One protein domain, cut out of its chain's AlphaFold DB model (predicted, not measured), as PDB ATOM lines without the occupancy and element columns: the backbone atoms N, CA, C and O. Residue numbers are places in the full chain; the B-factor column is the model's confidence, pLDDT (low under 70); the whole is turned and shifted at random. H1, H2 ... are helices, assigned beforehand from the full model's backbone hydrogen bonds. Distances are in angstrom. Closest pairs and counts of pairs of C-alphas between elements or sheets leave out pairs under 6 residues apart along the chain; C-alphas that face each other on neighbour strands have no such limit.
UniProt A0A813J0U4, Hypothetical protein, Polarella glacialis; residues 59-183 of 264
ATOM      1  N   SER A  59     203.624 225.194 177.141       76.50
ATOM      2  CA  SER A  59     202.803 225.919 176.160       76.50
ATOM      3  C   SER A  59     203.528 227.097 175.496       76.50
ATOM      4  O   SER A  59     203.256 227.425 174.343       76.50
ATOM      5  N   LEU A  60     204.496 227.705 176.187       76.62
ATOM      6  CA  LEU A  60     205.272 228.847 175.699       76.62
ATOM      7  C   LEU A  60     206.567 228.361 175.044       76.62
ATOM      8  O   LEU A  60     207.673 228.606 175.527       76.62
ATOM      9  N   SER A  61     206.438 227.596 173.962       84.12
ATOM     10  CA  SER A  61     207.594 227.062 173.245       84.12
ATOM     11  C   SER A  61     208.170 228.086 172.267       84.12
ATOM     12  O   SER A  61     207.494 228.539 171.345       84.12
ATOM     13  N   LEU A  62     209.448 228.427 172.443       87.94
ATOM     14  CA  LEU A  62     210.207 229.168 171.436       87.94
ATOM     15  C   LEU A  62     210.509 228.250 170.236       87.94
ATOM     16  O   LEU A  62     210.816 227.071 170.439       87.94
ATOM     17  N   PRO A  63     210.498 228.750 168.986       92.69
ATOM     18  CA  PRO A  63     210.848 227.935 167.827       92.69
ATOM     19  C   PRO A  63     212.268 227.354 167.941       92.69
ATOM     20  O   PRO A  63     213.262 228.087 167.936       92.69
ATOM     21  N   ALA A  64     212.384 226.022 167.991       89.88
ATOM     22  CA  ALA A  64     213.664 225.328 168.185       89.88
ATOM     23  C   ALA A  64     214.706 225.666 167.100       89.88
ATOM     24  O   ALA A  64     215.907 225.718 167.371       89.88
ATOM     25  N   ALA A  65     214.253 225.961 165.876       94.25
ATOM     26  CA  ALA A  65     215.114 226.387 164.775       94.25
ATOM     27  C   ALA A  65     215.851 227.707 165.070       94.25
ATOM     28  O   ALA A  65     217.023 227.849 164.713       94.25
ATOM     29  N   VAL A  66     215.190 228.653 165.747       95.62
ATOM     30  CA  VAL A  66     215.773 229.951 166.117       95.62
ATOM     31  C   VAL A  66     216.812 229.760 167.218       95.62
ATOM     32  O   VAL A  66     217.946 230.210 167.065       95.62
ATOM     33  N   LEU A  67     216.480 229.003 168.268       94.31
ATOM     34  CA  LEU A  67     217.415 228.669 169.350       94.31
ATOM     35  C   LEU A  67     218.666 227.952 168.836       94.31
ATOM     36  O   LEU A  67     219.782 228.329 169.185       94.31
ATOM     37  N   LYS A  68     218.502 226.969 167.943       95.31
ATOM     38  CA  LYS A  68     219.627 226.263 167.318       95.31
ATOM     39  C   LYS A  68     220.519 227.203 166.502       95.31
ATOM     40  O   LYS A  68     221.738 227.040 166.518       95.31
ATOM     41  N   ARG A  69     219.938 228.181 165.796       96.19
ATOM     42  CA  ARG A  69     220.691 229.195 165.040       96.19
ATOM     43  C   ARG A  69     221.482 230.109 165.973       96.19
ATOM     44  O   ARG A  69     222.675 230.288 165.751       96.19
ATOM     45  N   ILE A  70     220.847 230.611 167.034       95.25
ATOM     46  CA  ILE A  70     221.491 231.456 168.051       95.25
ATOM     47  C   ILE A  70     222.649 230.699 168.708       95.25
ATOM     48  O   ILE A  70     223.775 231.191 168.724       95.25
ATOM     49  N   ALA A  71     222.412 229.472 169.171       95.94
ATOM     50  CA  ALA A  71     223.430 228.671 169.843       95.94
ATOM     51  C   ALA A  71     224.635 228.372 168.931       95.94
ATOM     52  O   ALA A  71     225.779 228.485 169.365       95.94
ATOM     53  N   ARG A  72     224.399 228.078 167.643       96.00
ATOM     54  CA  ARG A  72     225.477 227.901 166.653       96.00
ATOM     55  C   ARG A  72     226.249 229.186 166.362       96.00
ATOM     56  O   ARG A  72     227.451 229.114 166.140       96.00
ATOM     57  N   SER A  73     225.579 230.337 166.348       95.75
ATOM     58  CA  SER A  73     226.259 231.627 166.171       95.75
ATOM     59  C   SER A  73     227.104 232.014 167.386       95.75
ATOM     60  O   SER A  73     228.155 232.621 167.224       95.75
ATOM     61  N   ALA A  74     226.672 231.628 168.590       94.69
ATOM     62  CA  ALA A  74     227.400 231.891 169.825       94.69
ATOM     63  C   ALA A  74     228.620 230.972 169.998       94.69
ATOM     64  O   ALA A  74     229.616 231.389 170.580       94.69
ATOM     65  N   VAL A  75     228.543 229.732 169.499       95.75
ATOM     66  CA  VAL A  75     229.604 228.726 169.641       95.75
ATOM     67  C   VAL A  75     229.940 228.106 168.275       95.75
ATOM     68  O   VAL A  75     229.511 226.986 167.970       95.75
ATOM     69  N   PRO A  76     230.687 228.824 167.412       96.19
ATOM     70  CA  PRO A  76     231.079 228.301 166.109       96.19
ATOM     71  C   PRO A  76     232.019 227.095 166.268       96.19
ATOM     72  O   PRO A  76     232.930 227.099 167.088       96.19
ATOM     73  N   GLY A  77     231.789 226.045 165.475       94.62
ATOM     74  CA  GLY A  77     232.624 224.836 165.458       94.62
ATOM     75  C   GLY A  77     232.223 223.733 166.446       94.62
ATOM     76  O   GLY A  77     232.687 222.605 166.301       94.62
ATOM     77  N   VAL A  78     231.313 223.994 167.392       97.44
ATOM     78  CA  VAL A  78     230.860 222.984 168.364       97.44
ATOM     79  C   VAL A  78     229.562 222.316 167.905       97.44
ATOM     80  O   VAL A  78     228.591 222.969 167.514       97.44
ATOM     81  N   ARG A  79     229.525 220.978 167.962       96.25
ATOM     82  CA  ARG A  79     228.302 220.200 167.727       96.25
ATOM     83  C   ARG A  79     227.469 220.174 169.009       96.25
ATOM     84  O   ARG A  79     227.938 219.718 170.041       96.25
ATOM     85  N   LEU A  80     226.229 220.647 168.922       95.62
ATOM     86  CA  LEU A  80     225.277 220.628 170.033       95.62
ATOM     87  C   LEU A  80     224.450 219.341 169.981       95.62
ATOM     88  O   LEU A  80     223.869 219.033 168.935       95.62
ATOM     89  N   SER A  81     224.387 218.609 171.096       97.00
ATOM     90  CA  SER A  81     223.483 217.466 171.247       97.00
ATOM     91  C   SER A  81     222.021 217.929 171.284       97.00
ATOM     92  O   SER A  81     221.718 219.086 171.594       97.00
ATOM     93  N   SER A  82     221.093 217.029 170.953       94.38
ATOM     94  CA  SER A  82     219.651 217.290 171.068       94.38
ATOM     95  C   SER A  82     219.244 217.604 172.509       94.38
ATOM     96  O   SER A  82     218.428 218.494 172.731       94.38
ATOM     97  N   GLU A  83     219.871 216.937 173.476       95.81
ATOM     98  CA  GLU A  83     219.680 217.173 174.907       95.81
ATOM     99  C   GLU A  83     220.119 218.584 175.323       95.81
ATOM    100  O   GLU A  83     219.356 219.305 175.962       95.81
ATOM    101  N   ALA A  84     221.297 219.036 174.877       96.06
ATOM    102  CA  ALA A  84     221.766 220.391 175.159       96.06
ATOM    103  C   ALA A  84     220.831 221.456 174.560       96.06
ATOM    104  O   ALA A  84     220.563 222.478 175.190       96.06
ATOM    105  N   LEU A  85     220.294 221.218 173.358       94.56
ATOM    106  CA  LEU A  85     219.309 222.114 172.746       94.56
ATOM    107  C   LEU A  85     217.985 222.141 173.524       94.56
ATOM    108  O   LEU A  85     217.404 223.216 173.679       94.56
ATOM    109  N   ALA A  86     217.524 220.996 174.034       92.06
ATOM    110  CA  ALA A  86     216.339 220.928 174.887       92.06
ATOM    111  C   ALA A  86     216.557 221.674 176.215       92.06
ATOM    112  O   ALA A  86     215.697 222.449 176.633       92.06
ATOM    113  N   ALA A  87     217.732 221.524 176.834       93.75
ATOM    114  CA  ALA A  87     218.099 222.257 178.043       93.75
ATOM    115  C   ALA A  87     218.143 223.776 177.800       93.75
ATOM    116  O   ALA A  87     217.548 224.537 178.561       93.75
ATOM    117  N   LEU A  88     218.767 224.228 176.706       94.88
ATOM    118  CA  LEU A  88     218.793 225.647 176.323       94.88
ATOM    119  C   LEU A  88     217.390 226.221 176.109       94.88
ATOM    120  O   LEU A  88     217.132 227.365 176.479       94.88
ATOM    121  N   HIS A  89     216.478 225.433 175.538       93.88
ATOM    122  CA  HIS A  89     215.082 225.833 175.367       93.88
ATOM    123  C   HIS A  89     214.397 226.071 176.719       93.88
ATOM    124  O   HIS A  89     213.824 227.139 176.928       93.88
ATOM    125  N   ARG A  90     214.552 225.147 177.677       92.25
ATOM    126  CA  ARG A  90     214.015 225.308 179.041       92.25
ATOM    127  C   ARG A  90     214.636 226.487 179.782       92.25
ATOM    128  O   ARG A  90     213.911 227.265 180.395       92.25
ATOM    129  N   ILE A  91     215.952 226.662 179.686       93.50
ATOM    130  CA  ILE A  91     216.654 227.798 180.294       93.50
ATOM    131  C   ILE A  91     216.128 229.114 179.720       93.50
ATOM    132  O   ILE A  91     215.854 230.036 180.481       93.50
ATOM    133  N   ALA A  92     215.924 229.200 178.403       94.12
ATOM    134  CA  ALA A  92     215.368 230.394 177.774       94.12
ATOM    135  C   ALA A  92     213.949 230.703 178.286       94.12
ATOM    136  O   ALA A  92     213.666 231.853 178.615       94.12
ATOM    137  N   GLN A  93     213.084 229.692 178.417       92.38
ATOM    138  CA  GLN A  93     211.740 229.853 178.989       92.38
ATOM    139  C   GLN A  93     211.796 230.399 180.424       92.38
ATOM    140  O   GLN A  93     211.169 231.415 180.727       92.38
ATOM    141  N   VAL A  94     212.589 229.763 181.291       92.81
ATOM    142  CA  VAL A  94     212.745 230.171 182.697       92.81
ATOM    143  C   VAL A  94     213.345 231.572 182.797       92.81
ATOM    144  O   VAL A  94     212.897 232.379 183.609       92.81
ATOM    145  N   TYR A  95     214.316 231.898 181.943       93.00
ATOM    146  CA  TYR A  95     214.949 233.210 181.926       93.00
ATOM    147  C   TYR A  95     213.975 234.324 181.527       93.00
ATOM    148  O   TYR A  95     214.015 235.400 182.117       93.00
ATOM    149  N   VAL A  96     213.063 234.080 180.579       93.38
ATOM    150  CA  VAL A  96     212.019 235.057 180.219       93.38
ATOM    151  C   VAL A  96     211.094 235.331 181.410       93.38
ATOM    152  O   VAL A  96     210.808 236.496 181.698       93.38
ATOM    153  N   CYS A  97     210.674 234.294 182.143       92.44
ATOM    154  CA  CYS A  97     209.894 234.462 183.373       92.44
ATOM    155  C   CYS A  97     210.680 235.253 184.428       92.44
ATOM    156  O   CYS A  97     210.194 236.266 184.925       92.44
ATOM    157  N   PHE A  98     211.930 234.863 184.683       93.69
ATOM    158  CA  PHE A  98     212.815 235.533 185.634       93.69
ATOM    159  C   PHE A  98     213.018 237.019 185.302       93.69
ATOM    160  O   PHE A  98     212.853 237.880 186.167       93.69
ATOM    161  N   ALA A  99     213.334 237.345 184.047       94.19
ATOM    162  CA  ALA A  99     213.526 238.722 183.604       94.19
ATOM    163  C   ALA A  99     212.235 239.548 183.739       94.19
ATOM    164  O   ALA A  99     212.284 240.714 184.136       94.19
ATOM    165  N   THR A 100     211.079 238.937 183.466       93.38
ATOM    166  CA  THR A 100     209.769 239.582 183.632       93.38
ATOM    167  C   THR A 100     209.481 239.875 185.103       93.38
ATOM    168  O   THR A 100     209.123 241.004 185.440       93.38
ATOM    169  N   ASP A 101     209.706 238.912 185.998       93.94
ATOM    170  CA  ASP A 101     209.496 239.080 187.441       93.94
ATOM    171  C   ASP A 101     210.392 240.175 188.022       93.94
ATOM    172  O   ASP A 101     209.945 241.030 188.796       93.94
ATOM    173  N   ARG A 102     211.657 240.205 187.599       94.81
ATOM    174  CA  ARG A 102     212.614 241.240 188.001       94.81
ATOM    175  C   ARG A 102     212.239 242.616 187.457       94.81
ATOM    176  O   ARG A 102     212.284 243.595 188.204       94.81
ATOM    177  N   GLY A 103     211.794 242.690 186.204       92.19
ATOM    178  CA  GLY A 103     211.254 243.912 185.610       92.19
ATOM    179  C   GLY A 103     210.029 244.436 186.368       92.19
ATOM    180  O   GLY A 103     209.953 245.623 186.685       92.19
ATOM    181  N   LEU A 104     209.107 243.552 186.761       92.06
ATOM    182  CA  LEU A 104     207.959 243.905 187.606       92.06
ATOM    183  C   LEU A 104     208.384 244.388 189.000       92.06
ATOM    184  O   LEU A 104     207.723 245.257 189.575       92.06
ATOM    185  N   GLY A 105     209.484 243.860 189.541       91.50
ATOM    186  CA  GLY A 105     210.113 244.363 190.763       91.50
ATOM    187  C   GLY A 105     210.524 245.833 190.648       91.50
ATOM    188  O   GLY A 105     210.204 246.627 191.534       91.50
ATOM    189  N   GLN A 106     211.139 246.223 189.526       91.50
ATOM    190  CA  GLN A 106     211.517 247.618 189.263       91.50
ATOM    191  C   GLN A 106     210.292 248.536 189.142       91.50
ATOM    192  O   GLN A 106     210.256 249.598 189.764       91.50
ATOM    193  N   VAL A 107     209.238 248.095 188.443       90.50
ATOM    194  CA  VAL A 107     207.966 248.843 188.342       90.50
ATOM    195  C   VAL A 107     207.373 249.118 189.731       90.50
ATOM    196  O   VAL A 107     206.899 250.223 190.011       90.50
ATOM    197  N   LYS A 108     207.399 248.125 190.630       89.38
ATOM    198  CA  LYS A 108     206.913 248.278 192.012       89.38
ATOM    199  C   LYS A 108     207.767 249.275 192.798       89.38
ATOM    200  O   LYS A 108     207.201 250.180 193.413       89.38
ATOM    201  N   ALA A 109     209.093 249.157 192.724       88.38
ATOM    202  CA  ALA A 109     210.024 250.054 193.408       88.38
ATOM    203  C   ALA A 109     209.868 251.519 192.955       88.38
ATOM    204  O   ALA A 109     209.903 252.443 193.772       88.38
ATOM    205  N   GLU A 110     209.635 251.760 191.663       85.25
ATOM    206  CA  GLU A 110     209.362 253.103 191.138       85.25
ATOM    207  C   GLU A 110     207.999 253.650 191.570       85.25
ATOM    208  O   GLU A 110     207.869 254.841 191.877       85.25
ATOM    209  N   GLY A 111     206.984 252.788 191.635       83.12
ATOM    210  CA  GLY A 111     205.669 253.146 192.152       83.12
ATOM    211  C   GLY A 111     205.709 253.572 193.622       83.12
ATOM    212  O   GLY A 111     205.020 254.516 194.004       83.12
ATOM    213  N   GLU A 112     206.531 252.926 194.451       81.44
ATOM    214  CA  GLU A 112     206.681 253.274 195.872       81.44
ATOM    215  C   GLU A 112     207.340 254.638 196.085       81.44
ATOM    216  O   GLU A 112     206.867 255.416 196.915       81.44
ATOM    217  N   LYS A 113     208.345 254.993 195.273       77.44
ATOM    218  CA  LYS A 113     208.972 256.328 195.312       77.44
ATOM    219  C   LYS A 113     207.966 257.454 195.043       77.44
ATOM    220  O   LYS A 113     208.085 258.533 195.615       77.44
ATOM    221  N   LYS A 114     206.953 257.200 194.208       67.62
ATOM    222  CA  LYS A 114     205.932 258.191 193.821       67.62
ATOM    223  C   LYS A 114     204.764 258.298 194.812       67.62
ATOM    224  O   LYS A 114     204.122 259.340 194.869       67.62
ATOM    225  N   LYS A 115     204.510 257.280 195.645       64.31
ATOM    226  CA  LYS A 115     203.395 257.262 196.621       64.31
ATOM    227  C   LYS A 115     203.553 258.224 197.807       64.31
ATOM    228  O   LYS A 115     202.599 258.409 198.555       64.31
ATOM    229  N   LYS A 116     204.725 258.846 197.990       65.19
ATOM    230  CA  LYS A 116     204.952 259.845 199.051       65.19
ATOM    231  C   LYS A 116     204.455 261.255 198.682       65.19
ATOM    232  O   LYS A 116     204.411 262.120 199.550       65.19
ATOM    233  N   GLY A 117     204.054 261.480 197.427       62.28
ATOM    234  CA  GLY A 117     203.362 262.688 196.966       62.28
ATOM    235  C   GLY A 117     201.891 262.388 196.666       62.28
ATOM    236  O   GLY A 117     201.576 261.311 196.168       62.28
ATOM    237  N   LYS A 118     200.992 263.320 197.010       60.03
ATOM    238  CA  LYS A 118     199.528 263.238 196.826       60.03
ATOM    239  C   LYS A 118     199.127 262.560 195.503       60.03
ATOM    240  O   LYS A 118     199.643 262.891 194.442       60.03
ATOM    241  N   SER A 119     198.203 261.610 195.634       60.31
ATOM    242  CA  SER A 119     197.691 260.659 194.642       60.31
ATOM    243  C   SER A 119     197.662 261.136 193.188       60.31
ATOM    244  O   SER A 119     197.023 262.141 192.885       60.31
ATOM    245  N   ASN A 120     198.191 260.308 192.283       58.72
ATOM    246  CA  ASN A 120     197.748 260.289 190.892       58.72
ATOM    247  C   ASN A 120     197.068 258.934 190.610       58.72
ATOM    248  O   ASN A 120     197.620 257.894 190.999       58.72
ATOM    249  N   PRO A 121     195.864 258.915 190.011       55.16
ATOM    250  CA  PRO A 121     195.071 257.713 189.859       55.16
ATOM    251  C   PRO A 121     195.592 256.895 188.672       55.16
ATOM    252  O   PRO A 121     195.864 257.415 187.597       55.16
ATOM    253  N   VAL A 122     195.714 255.585 188.888       54.81
ATOM    254  CA  VAL A 122     195.934 254.569 187.848       54.81
ATOM    255  C   VAL A 122     197.221 254.773 187.029       54.81
ATOM    256  O   VAL A 122     197.191 254.900 185.806       54.81
ATOM    257  N   LEU A 123     198.392 254.697 187.680       57.97
ATOM    258  CA  LEU A 123     199.599 254.299 186.947       57.97
ATOM    259  C   LEU A 123     199.350 252.890 186.399       57.97
ATOM    260  O   LEU A 123     199.375 251.907 187.146       57.97
ATOM    261  N   ARG A 124     199.077 252.794 185.096       59.28
ATOM    262  CA  ARG A 124     199.096 251.516 184.386       59.28
ATOM    263  C   ARG A 124     200.464 250.893 184.658       59.28
ATOM    264  O   ARG A 124     201.487 251.506 184.368       59.28
ATOM    265  N   LYS A 125     200.475 249.712 185.283       72.25
ATOM    266  CA  LYS A 125     201.686 248.935 185.590       72.25
ATOM    267  C   LYS A 125     202.222 248.314 184.299       72.25
ATOM    268  O   LYS A 125     202.244 247.097 184.150       72.25
ATOM    269  N   THR A 126     202.554 249.156 183.332       86.62
ATOM    270  CA  THR A 126     203.102 248.720 182.056       86.62
ATOM    271  C   THR A 126     204.584 248.465 182.261       86.62
ATOM    272  O   THR A 126     205.316 249.349 182.708       86.62
ATOM    273  N   LEU A 127     205.028 247.252 181.946       90.31
ATOM    274  CA  LEU A 127     206.446 246.938 181.917       90.31
ATOM    275  C   LEU A 127     207.072 247.635 180.703       90.31
ATOM    276  O   LEU A 127     206.883 247.206 179.571       90.31
ATOM    277  N   GLN A 128     207.761 248.745 180.949       93.00
ATOM    278  CA  GLN A 128     208.512 249.477 179.922       93.00
ATOM    279  C   GLN A 128     209.973 249.008 179.816       93.00
ATOM    280  O   GLN A 128     210.502 248.396 180.753       93.00
ATOM    281  N   THR A 129     210.629 249.330 178.697       94.19
ATOM    282  CA  THR A 129     212.022 248.960 178.396       94.19
ATOM    283  C   THR A 129     213.012 249.492 179.434       94.19
ATOM    284  O   THR A 129     213.987 248.815 179.759       94.19
ATOM    285  N   GLU A 130     212.745 250.658 180.023       94.62
ATOM    286  CA  GLU A 130     213.548 251.277 181.082       94.62
ATOM    287  C   GLU A 130     213.688 250.354 182.296       94.62
ATOM    288  O   GLU A 130     214.782 250.195 182.837       94.62
ATOM    289  N   HIS A 131     212.601 249.689 182.701       94.50
ATOM    290  CA  HIS A 131     212.610 248.777 183.846       94.50
ATOM    291  C   HIS A 131     213.487 247.552 183.579       94.50
ATOM    292  O   HIS A 131     214.233 247.116 184.459       94.50
ATOM    293  N   VAL A 132     213.426 247.019 182.355       94.81
ATOM    294  CA  VAL A 132     214.242 245.877 181.931       94.81
ATOM    295  C   VAL A 132     215.716 246.278 181.894       94.81
ATOM    296  O   VAL A 132     216.550 245.585 182.471       94.81
ATOM    297  N   MET A 133     216.043 247.427 181.301       95.88
ATOM    298  CA  MET A 133     217.426 247.902 181.203       95.88
ATOM    299  C   MET A 133     218.039 248.267 182.557       95.88
ATOM    300  O   MET A 133     219.213 247.971 182.782       95.88
ATOM    301  N   ARG A 134     217.263 248.828 183.493       95.00
ATOM    302  CA  ARG A 134     217.713 249.079 184.877       95.00
ATOM    303  C   ARG A 134     218.051 247.785 185.607       95.00
ATOM    304  O   ARG A 134     219.099 247.700 186.240       95.00
ATOM    305  N   PHE A 135     217.194 246.774 185.485       95.06
ATOM    306  CA  PHE A 135     217.459 245.443 186.027       95.06
ATOM    307  C   PHE A 135     218.721 244.822 185.410       95.06
ATOM    308  O   PHE A 135     219.617 244.400 186.142       95.06
ATOM    309  N   LEU A 136     218.829 244.822 184.080       95.44
ATOM    310  CA  LEU A 136     219.980 244.247 183.387       95.44
ATOM    311  C   LEU A 136     221.279 244.969 183.737       95.44
ATOM    312  O   LEU A 136     222.302 244.322 183.905       95.44
ATOM    313  N   SER A 137     221.246 246.288 183.894       96.00
ATOM    314  CA  SER A 137     222.433 247.061 184.272       96.00
ATOM    315  C   SER A 137     222.865 246.804 185.715       96.00
ATOM    316  O   SER A 137     224.047 246.931 186.014       96.00
ATOM    317  N   ALA A 138     221.936 246.429 186.599       96.06
ATOM    318  CA  ALA A 138     222.238 246.091 187.986       96.06
ATOM    319  C   ALA A 138     222.789 244.663 188.141       96.06
ATOM    320  O   ALA A 138     223.753 244.464 188.874       96.06
ATOM    321  N   GLU A 139     222.197 243.672 187.464       95.06
ATOM    322  CA  GLU A 139     222.576 242.259 187.644       95.06
ATOM    323  C   GLU A 139     223.566 241.744 186.594       95.06
ATOM    324  O   GLU A 139     224.403 240.895 186.896       95.06
ATOM    325  N   MET A 140     223.495 242.240 185.357       94.88
ATOM    326  CA  MET A 140     224.311 241.774 184.230       94.88
ATOM    327  C   MET A 140     224.818 242.943 183.362       94.88
ATOM    328  O   MET A 140     224.471 243.027 182.176       94.88
ATOM    329  N   PRO A 141     225.687 243.828 183.899       95.69
ATOM    330  CA  PRO A 141     226.186 244.996 183.166       95.69
ATOM    331  C   PRO A 141     226.755 244.691 181.764       95.69
ATOM    332  O   PRO A 141     226.441 245.426 180.822       95.69
ATOM    333  N   PRO A 142     227.523 243.597 181.549       96.12
ATOM    334  CA  PRO A 142     228.034 243.267 180.217       96.12
ATOM    335  C   PRO A 142     226.930 242.978 179.194       96.12
ATOM    336  O   PRO A 142     227.094 243.257 178.007       96.12
ATOM    337  N   LEU A 143     225.806 242.409 179.637       94.31
ATOM    338  CA  LEU A 143     224.674 242.093 178.770       94.31
ATOM    339  C   LEU A 143     223.892 243.365 178.427       94.31
ATOM    340  O   LEU A 143     223.551 243.564 177.262       94.31
ATOM    341  N   ALA A 144     223.695 244.258 179.402       96.00
ATOM    342  CA  ALA A 144     223.080 245.565 179.177       96.00
ATOM    343  C   ALA A 144     223.862 246.397 178.146       96.00
ATOM    344  O   ALA A 144     223.275 246.917 177.200       96.00
ATOM    345  N   SER A 145     225.193 246.452 178.268       95.94
ATOM    346  CA  SER A 145     226.051 247.162 177.309       95.94
ATOM    347  C   SER A 145     225.966 246.569 175.894       95.94
ATOM    348  O   SER A 145     225.844 247.310 174.917       95.94
ATOM    349  N   LYS A 146     225.950 245.235 175.765       95.38
ATOM    350  CA  LYS A 146     225.782 244.566 174.464       95.38
ATOM    351  C   LYS A 146     224.418 244.849 173.840       95.38
ATOM    352  O   LYS A 146     224.361 245.148 172.653       95.38
ATOM    353  N   LEU A 147     223.335 244.790 174.615       95.06
ATOM    354  CA  LEU A 147     221.997 245.128 174.117       95.06
ATOM    355  C   LEU A 147     221.914 246.582 173.653       95.06
ATOM    356  O   LEU A 147     221.374 246.839 172.580       95.06
ATOM    357  N   ALA A 148     222.509 247.504 174.414       95.69
ATOM    358  CA  ALA A 148     222.574 248.912 174.045       95.69
ATOM    359  C   ALA A 148     223.296 249.141 172.708       95.69
ATOM    360  O   ALA A 148     222.888 249.991 171.920       95.69
ATOM    361  N   SER A 149     224.348 248.363 172.440       95.75
ATOM    362  CA  SER A 149     225.097 248.439 171.186       95.75
ATOM    363  C   SER A 149     224.400 247.751 170.011       95.75
ATOM    364  O   SER A 149     224.565 248.203 168.882       95.75
ATOM    365  N   LEU A 150     223.685 246.646 170.243       94.31
ATOM    366  CA  LEU A 150     223.053 245.859 169.177       94.31
ATOM    367  C   LEU A 150     221.706 246.434 168.732       94.31
ATOM    368  O   LEU A 150     221.369 246.338 167.556       94.31
ATOM    369  N   CYS A 151     220.942 247.019 169.656       94.75
ATOM    370  CA  CYS A 151     219.577 247.481 169.400       94.75
ATOM    371  C   CYS A 151     219.358 248.942 169.839       94.75
ATOM    372  O   CYS A 151     218.418 249.198 170.594       94.75
ATOM    373  N   PRO A 152     220.180 249.916 169.400       95.25
ATOM    374  CA  PRO A 152     220.115 251.291 169.904       95.25
ATOM    375  C   PRO A 152     218.758 251.975 169.676       95.25
ATOM    376  O   PRO A 152     218.348 252.799 170.488       95.25
ATOM    377  N   GLU A 153     218.033 251.611 168.617       93.69
ATOM    378  CA  GLU A 153     216.727 252.192 168.273       93.69
ATOM    379  C   GLU A 153     215.630 251.868 169.296       93.69
ATOM    380  O   GLU A 153     214.743 252.682 169.541       93.69
ATOM    381  N   LEU A 154     215.704 250.689 169.922       93.44
ATOM    382  CA  LEU A 154     214.732 250.227 170.918       93.44
ATOM    383  C   LEU A 154     215.121 250.625 172.346       93.44
ATOM    384  O   LEU A 154     214.400 250.299 173.292       93.44
ATOM    385  N   MET A 155     216.270 251.280 172.525       94.75
ATOM    386  CA  MET A 155     216.805 251.607 173.841       94.75
ATOM    387  C   MET A 155     216.346 252.985 174.323       94.75
ATOM    388  O   MET A 155     216.338 253.943 173.546       94.75
ATOM    389  N   PRO A 156     216.026 253.126 175.620       94.69
ATOM    390  CA  PRO A 156     215.823 254.438 176.224       94.69
ATOM    391  C   PRO A 156     217.093 255.292 176.121       94.69
ATOM    392  O   PRO A 156     218.208 254.773 176.209       94.69
ATOM    393  N   VAL A 157     216.918 256.609 175.961       93.44
ATOM    394  CA  VAL A 157     218.000 257.577 175.680       93.44
ATOM    395  C   VAL A 157     219.149 257.476 176.691       93.44
ATOM    396  O   VAL A 157     220.311 257.524 176.309       93.44
ATOM    397  N   GLU A 158     218.825 257.233 177.961       93.38
ATOM    398  CA  GLU A 158     219.767 257.087 179.082       93.38
ATOM    399  C   GLU A 158     220.757 255.922 178.915       93.38
ATOM    400  O   GLU A 158     221.862 255.967 179.452       93.38
ATOM    401  N   PHE A 159     220.363 254.874 178.188       95.38
ATOM    402  CA  PHE A 159     221.142 253.646 178.018       95.38
ATOM    403  C   PHE A 159     221.764 253.529 176.627       95.38
ATOM    404  O   PHE A 159     222.510 252.583 176.373       95.38
ATOM    405  N   LYS A 160     221.484 254.468 175.717       96.00
ATOM    406  CA  LYS A 160     222.115 254.484 174.396       96.00
ATOM    407  C   LYS A 160     223.613 254.777 174.532       96.00
ATOM    408  O   LYS A 160     224.001 255.583 175.378       96.00
ATOM    409  N   PRO A 161     224.478 254.187 173.696       95.06
ATOM    410  CA  PRO A 161     225.890 254.552 173.677       95.06
ATOM    411  C   PRO A 161     226.067 256.023 173.267       95.06
ATOM    412  O   PRO A 161     225.353 256.524 172.396       95.06
ATOM    413  N   ALA A 162     227.044 256.710 173.867       94.06
ATOM    414  CA  ALA A 162     227.248 258.154 173.697       94.06
ATOM    415  C   ALA A 162     227.391 258.589 172.225       94.06
ATOM    416  O   ALA A 162     226.863 259.625 171.832       94.06
ATOM    417  N   GLY A 163     228.047 257.770 171.395       93.88
ATOM    418  CA  GLY A 163     228.182 258.043 169.961       93.88
ATOM    419  C   GLY A 163     226.838 258.087 169.229       93.88
ATOM    420  O   GLY A 163     226.626 258.958 168.395       93.88
ATOM    421  N   VAL A 164     225.898 257.205 169.585       94.44
ATOM    422  CA  VAL A 164     224.556 257.203 168.985       94.44
ATOM    423  C   VAL A 164     223.737 258.392 169.479       94.44
ATOM    424  O   VAL A 164     223.072 259.035 168.675       94.44
ATOM    425  N   GLN A 165     223.830 258.739 170.767       95.50
ATOM    426  CA  GLN A 165     223.142 259.920 171.306       95.50
ATOM    427  C   GLN A 165     223.571 261.207 170.588       95.50
ATOM    428  O   GLN A 165     222.734 262.054 170.278       95.50
ATOM    429  N   LEU A 166     224.867 261.343 170.289       96.38
ATOM    430  CA  LEU A 166     225.389 262.492 169.555       96.38
ATOM    431  C   LEU A 166     224.852 262.546 168.120       96.38
ATOM    432  O   LEU A 166     224.419 263.605 167.676       96.38
ATOM    433  N   LEU A 167     224.843 261.415 167.408       95.56
ATOM    434  CA  LEU A 167     224.293 261.341 166.050       95.56
ATOM    435  C   LEU A 167     222.796 261.678 166.024       95.56
ATOM    436  O   LEU A 167     222.347 262.417 165.153       95.56
ATOM    437  N   GLU A 168     222.027 261.199 167.005       94.12
ATOM    438  CA  GLU A 168     220.609 261.552 167.147       94.12
ATOM    439  C   GLU A 168     220.416 263.052 167.406       94.12
ATOM    440  O   GLU A 168     219.528 263.664 166.812       94.12
ATOM    441  N   ALA A 169     221.269 263.665 168.232       94.88
ATOM    442  CA  ALA A 169     221.236 265.103 168.479       94.88
ATOM    443  C   ALA A 169     221.568 265.924 167.220       94.88
ATOM    444  O   ALA A 169     220.915 266.939 166.974       94.88
ATOM    445  N   LEU A 170     222.530 265.473 166.406       96.12
ATOM    446  CA  LEU A 170     222.873 266.115 165.132       96.12
ATOM    447  C   LEU A 170     221.735 265.999 164.115       96.12
ATOM    448  O   LEU A 170     221.317 267.012 163.558       96.12
ATOM    449  N   HIS A 171     221.158 264.809 163.939       94.44
ATOM    450  CA  HIS A 171     219.996 264.629 163.064       94.44
ATOM    451  C   HIS A 171     218.800 265.479 163.514       94.44
ATOM    452  O   HIS A 171     218.072 266.031 162.688       94.44
ATOM    453  N   GLU A 172     218.577 265.612 164.822       94.31
ATOM    454  CA  GLU A 172     217.516 266.468 165.356       94.31
ATOM    455  C   GLU A 172     217.799 267.959 165.099       94.31
ATOM    456  O   GLU A 172     216.874 268.724 164.815       94.31
ATOM    457  N   GLN A 173     219.066 268.385 165.147       94.69
ATOM    458  CA  GLN A 173     219.474 269.742 164.781       94.69
ATOM    459  C   GLN A 173     219.259 270.012 163.286       94.69
ATOM    460  O   GLN A 173     218.670 271.034 162.936       94.69
ATOM    461  N   GLU A 174     219.657 269.090 162.410       93.81
ATOM    462  CA  GLU A 174     219.453 269.197 160.960       93.81
ATOM    463  C   GLU A 174     217.967 269.311 160.603       93.81
ATOM    464  O   GLU A 174     217.573 270.205 159.853       93.81
ATOM    465  N   ARG A 175     217.110 268.482 161.213       93.50
ATOM    466  CA  ARG A 175     215.651 268.557 161.019       93.50
ATOM    467  C   ARG A 175     215.068 269.895 161.461       93.50
ATOM    468  O   ARG A 175     214.148 270.402 160.822       93.50
ATOM    469  N   LYS A 176     215.563 270.464 162.564       92.62
ATOM    470  CA  LYS A 176     215.109 271.777 163.051       92.62
ATOM    471  C   LYS A 176     215.508 272.900 162.098       92.62
ATOM    472  O   LYS A 176     214.693 273.786 161.860       92.62
ATOM    473  N   VAL A 177     216.713 272.842 161.533       90.81
ATOM    474  CA  VAL A 177     217.186 273.820 160.538       90.81
ATOM    475  C   VAL A 177     216.382 273.713 159.240       90.81
ATOM    476  O   VAL A 177     215.914 274.732 158.742       90.81
ATOM    477  N   GLN A 178     216.132 272.500 158.739       88.62
ATOM    478  CA  GLN A 178     215.310 272.285 157.538       88.62
ATOM    479  C   GLN A 178     213.879 272.813 157.717       88.62
ATOM    480  O   GLN A 178     213.397 273.581 156.887       88.62
ATOM    481  N   LYS A 179     213.232 272.505 158.851       86.94
ATOM    482  CA  LYS A 179     211.890 273.028 159.173       86.94
ATOM    483  C   LYS A 179     211.848 274.550 159.341       86.94
ATOM    484  O   LYS A 179     210.800 275.154 159.133       86.94
ATOM    485  N   ALA A 180     212.951 275.168 159.762       82.69
ATOM    486  CA  ALA A 180     213.047 276.621 159.857       82.69
ATOM    487  C   ALA A 180     213.210 277.277 158.473       82.69
ATOM    488  O   ALA A 180     212.628 278.335 158.252       82.69
ATOM    489  N   GLY A 181     213.934 276.639 157.545       72.88
ATOM    490  CA  GLY A 181     214.106 277.107 156.164       72.88
ATOM    491  C   GLY A 181     212.827 277.032 155.322       72.88
ATOM    492  O   GLY A 181     212.483 278.000 154.651       72.88
ATOM    493  N   GLU A 182     212.050 275.951 155.442       62.53
ATOM    494  CA  GLU A 182     210.757 275.796 154.740       62.53
ATOM    495  C   GLU A 182     209.726 276.873 155.116       62.53
ATOM    496  O   GLU A 182     208.839 277.206 154.333       62.53
ATOM    497  N   ARG A 183     209.839 277.455 156.315       58.81
ATOM    498  CA  ARG A 183     208.919 278.500 156.777       58.81
ATOM    499  C   ARG A 183     209.208 279.878 156.174       58.81
ATOM    500  O   ARG A 183     208.379 280.768 156.330       58.81
TER     501      ARG A 183
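What this domain is: This is residues 59 to 183 of the 264 residues of the protein "Hypothetical protein" of Polarella glacialis (UniProt A0A813J0U4). One long helix, H2, makes a beam: the short helix H1 crosses near its first end, and the helical hairpin of H3 and H4 packs on its later half through H3. H5 touches no other helix, and its residues 169 to 183 stick out as an arm. The printed part has 125 residues with five named helices, in the order H1, H2, H3, H4, H5, and no named strand; the class is all helix. The whole is only just loose, close to extended, with a radius of gyration of the C-alphas of 20.3 A, and it spans 63 by 43 by 26 A.

How they stand to each other: H2, residues 82 to 114, is the longest helix. H1, residues 64 to 74, touches residues 85 to 89 of H2 alone; the closest C-alphas, of Lys 68 and Leu 85, are 6.8 A apart. Their lines stand about perpendicular, at 86 degrees. H3, residues 129 to 139, touches residues 99 to 107 of H2 alone, and the closest C-alphas, of Gly 103 and Val 132, are 5.1 A apart. These two lines are only just about perpendicular, at 72 degrees. H4, residues 141 to 150, touches H3, with the C-alphas of Ser 137 and Ala 144 closest at 5.3 A. H3 and H4 form a helical hairpin at a steep tilt of 40 degrees, opposite ways. The helix packing is mostly crossed: no touching pair is at a shallow tilt. H5, residues 162 to 183, is apart from H1, H2, H3 and H4; H4 is also apart from H1 and H2, and H1 from H3. In H1, H2, H3 and H4 every O i to N i+4 pair is within hydrogen-bond range; in H5, 17 of 18 are.

Where its parts are: H2 measures 48.8 A from first to last C-alpha, from C-alpha 82 at (219.651, 217.290, 171.068) to C-alpha 114 at (205.932, 258.191, 193.821). H1 measures 15.3 A, H3 15.6 A and H4 14.4 A. H5 measures 32.2 A and ends with C-alpha 183 at (208.919, 278.500, 156.777).

The domain as a whole: The C-alphas of Glu 83 and Arg 183 are the two farthest apart, at 64.8 A. Residues 73 to 78, 112 to 122 and 169 to 183 stand free; the body without them has 93 residues and spans 43 by 33 by 20 A. The printed part has no cut. The links H2 to H3, with 14 residues, and H4 to H5, with 11, are long; H3 to H4 is tight and H1 to H2 short. Mean pLDDT of the printed part is 89.4, and residues 114 to 124 and 182 to 183 are under 70.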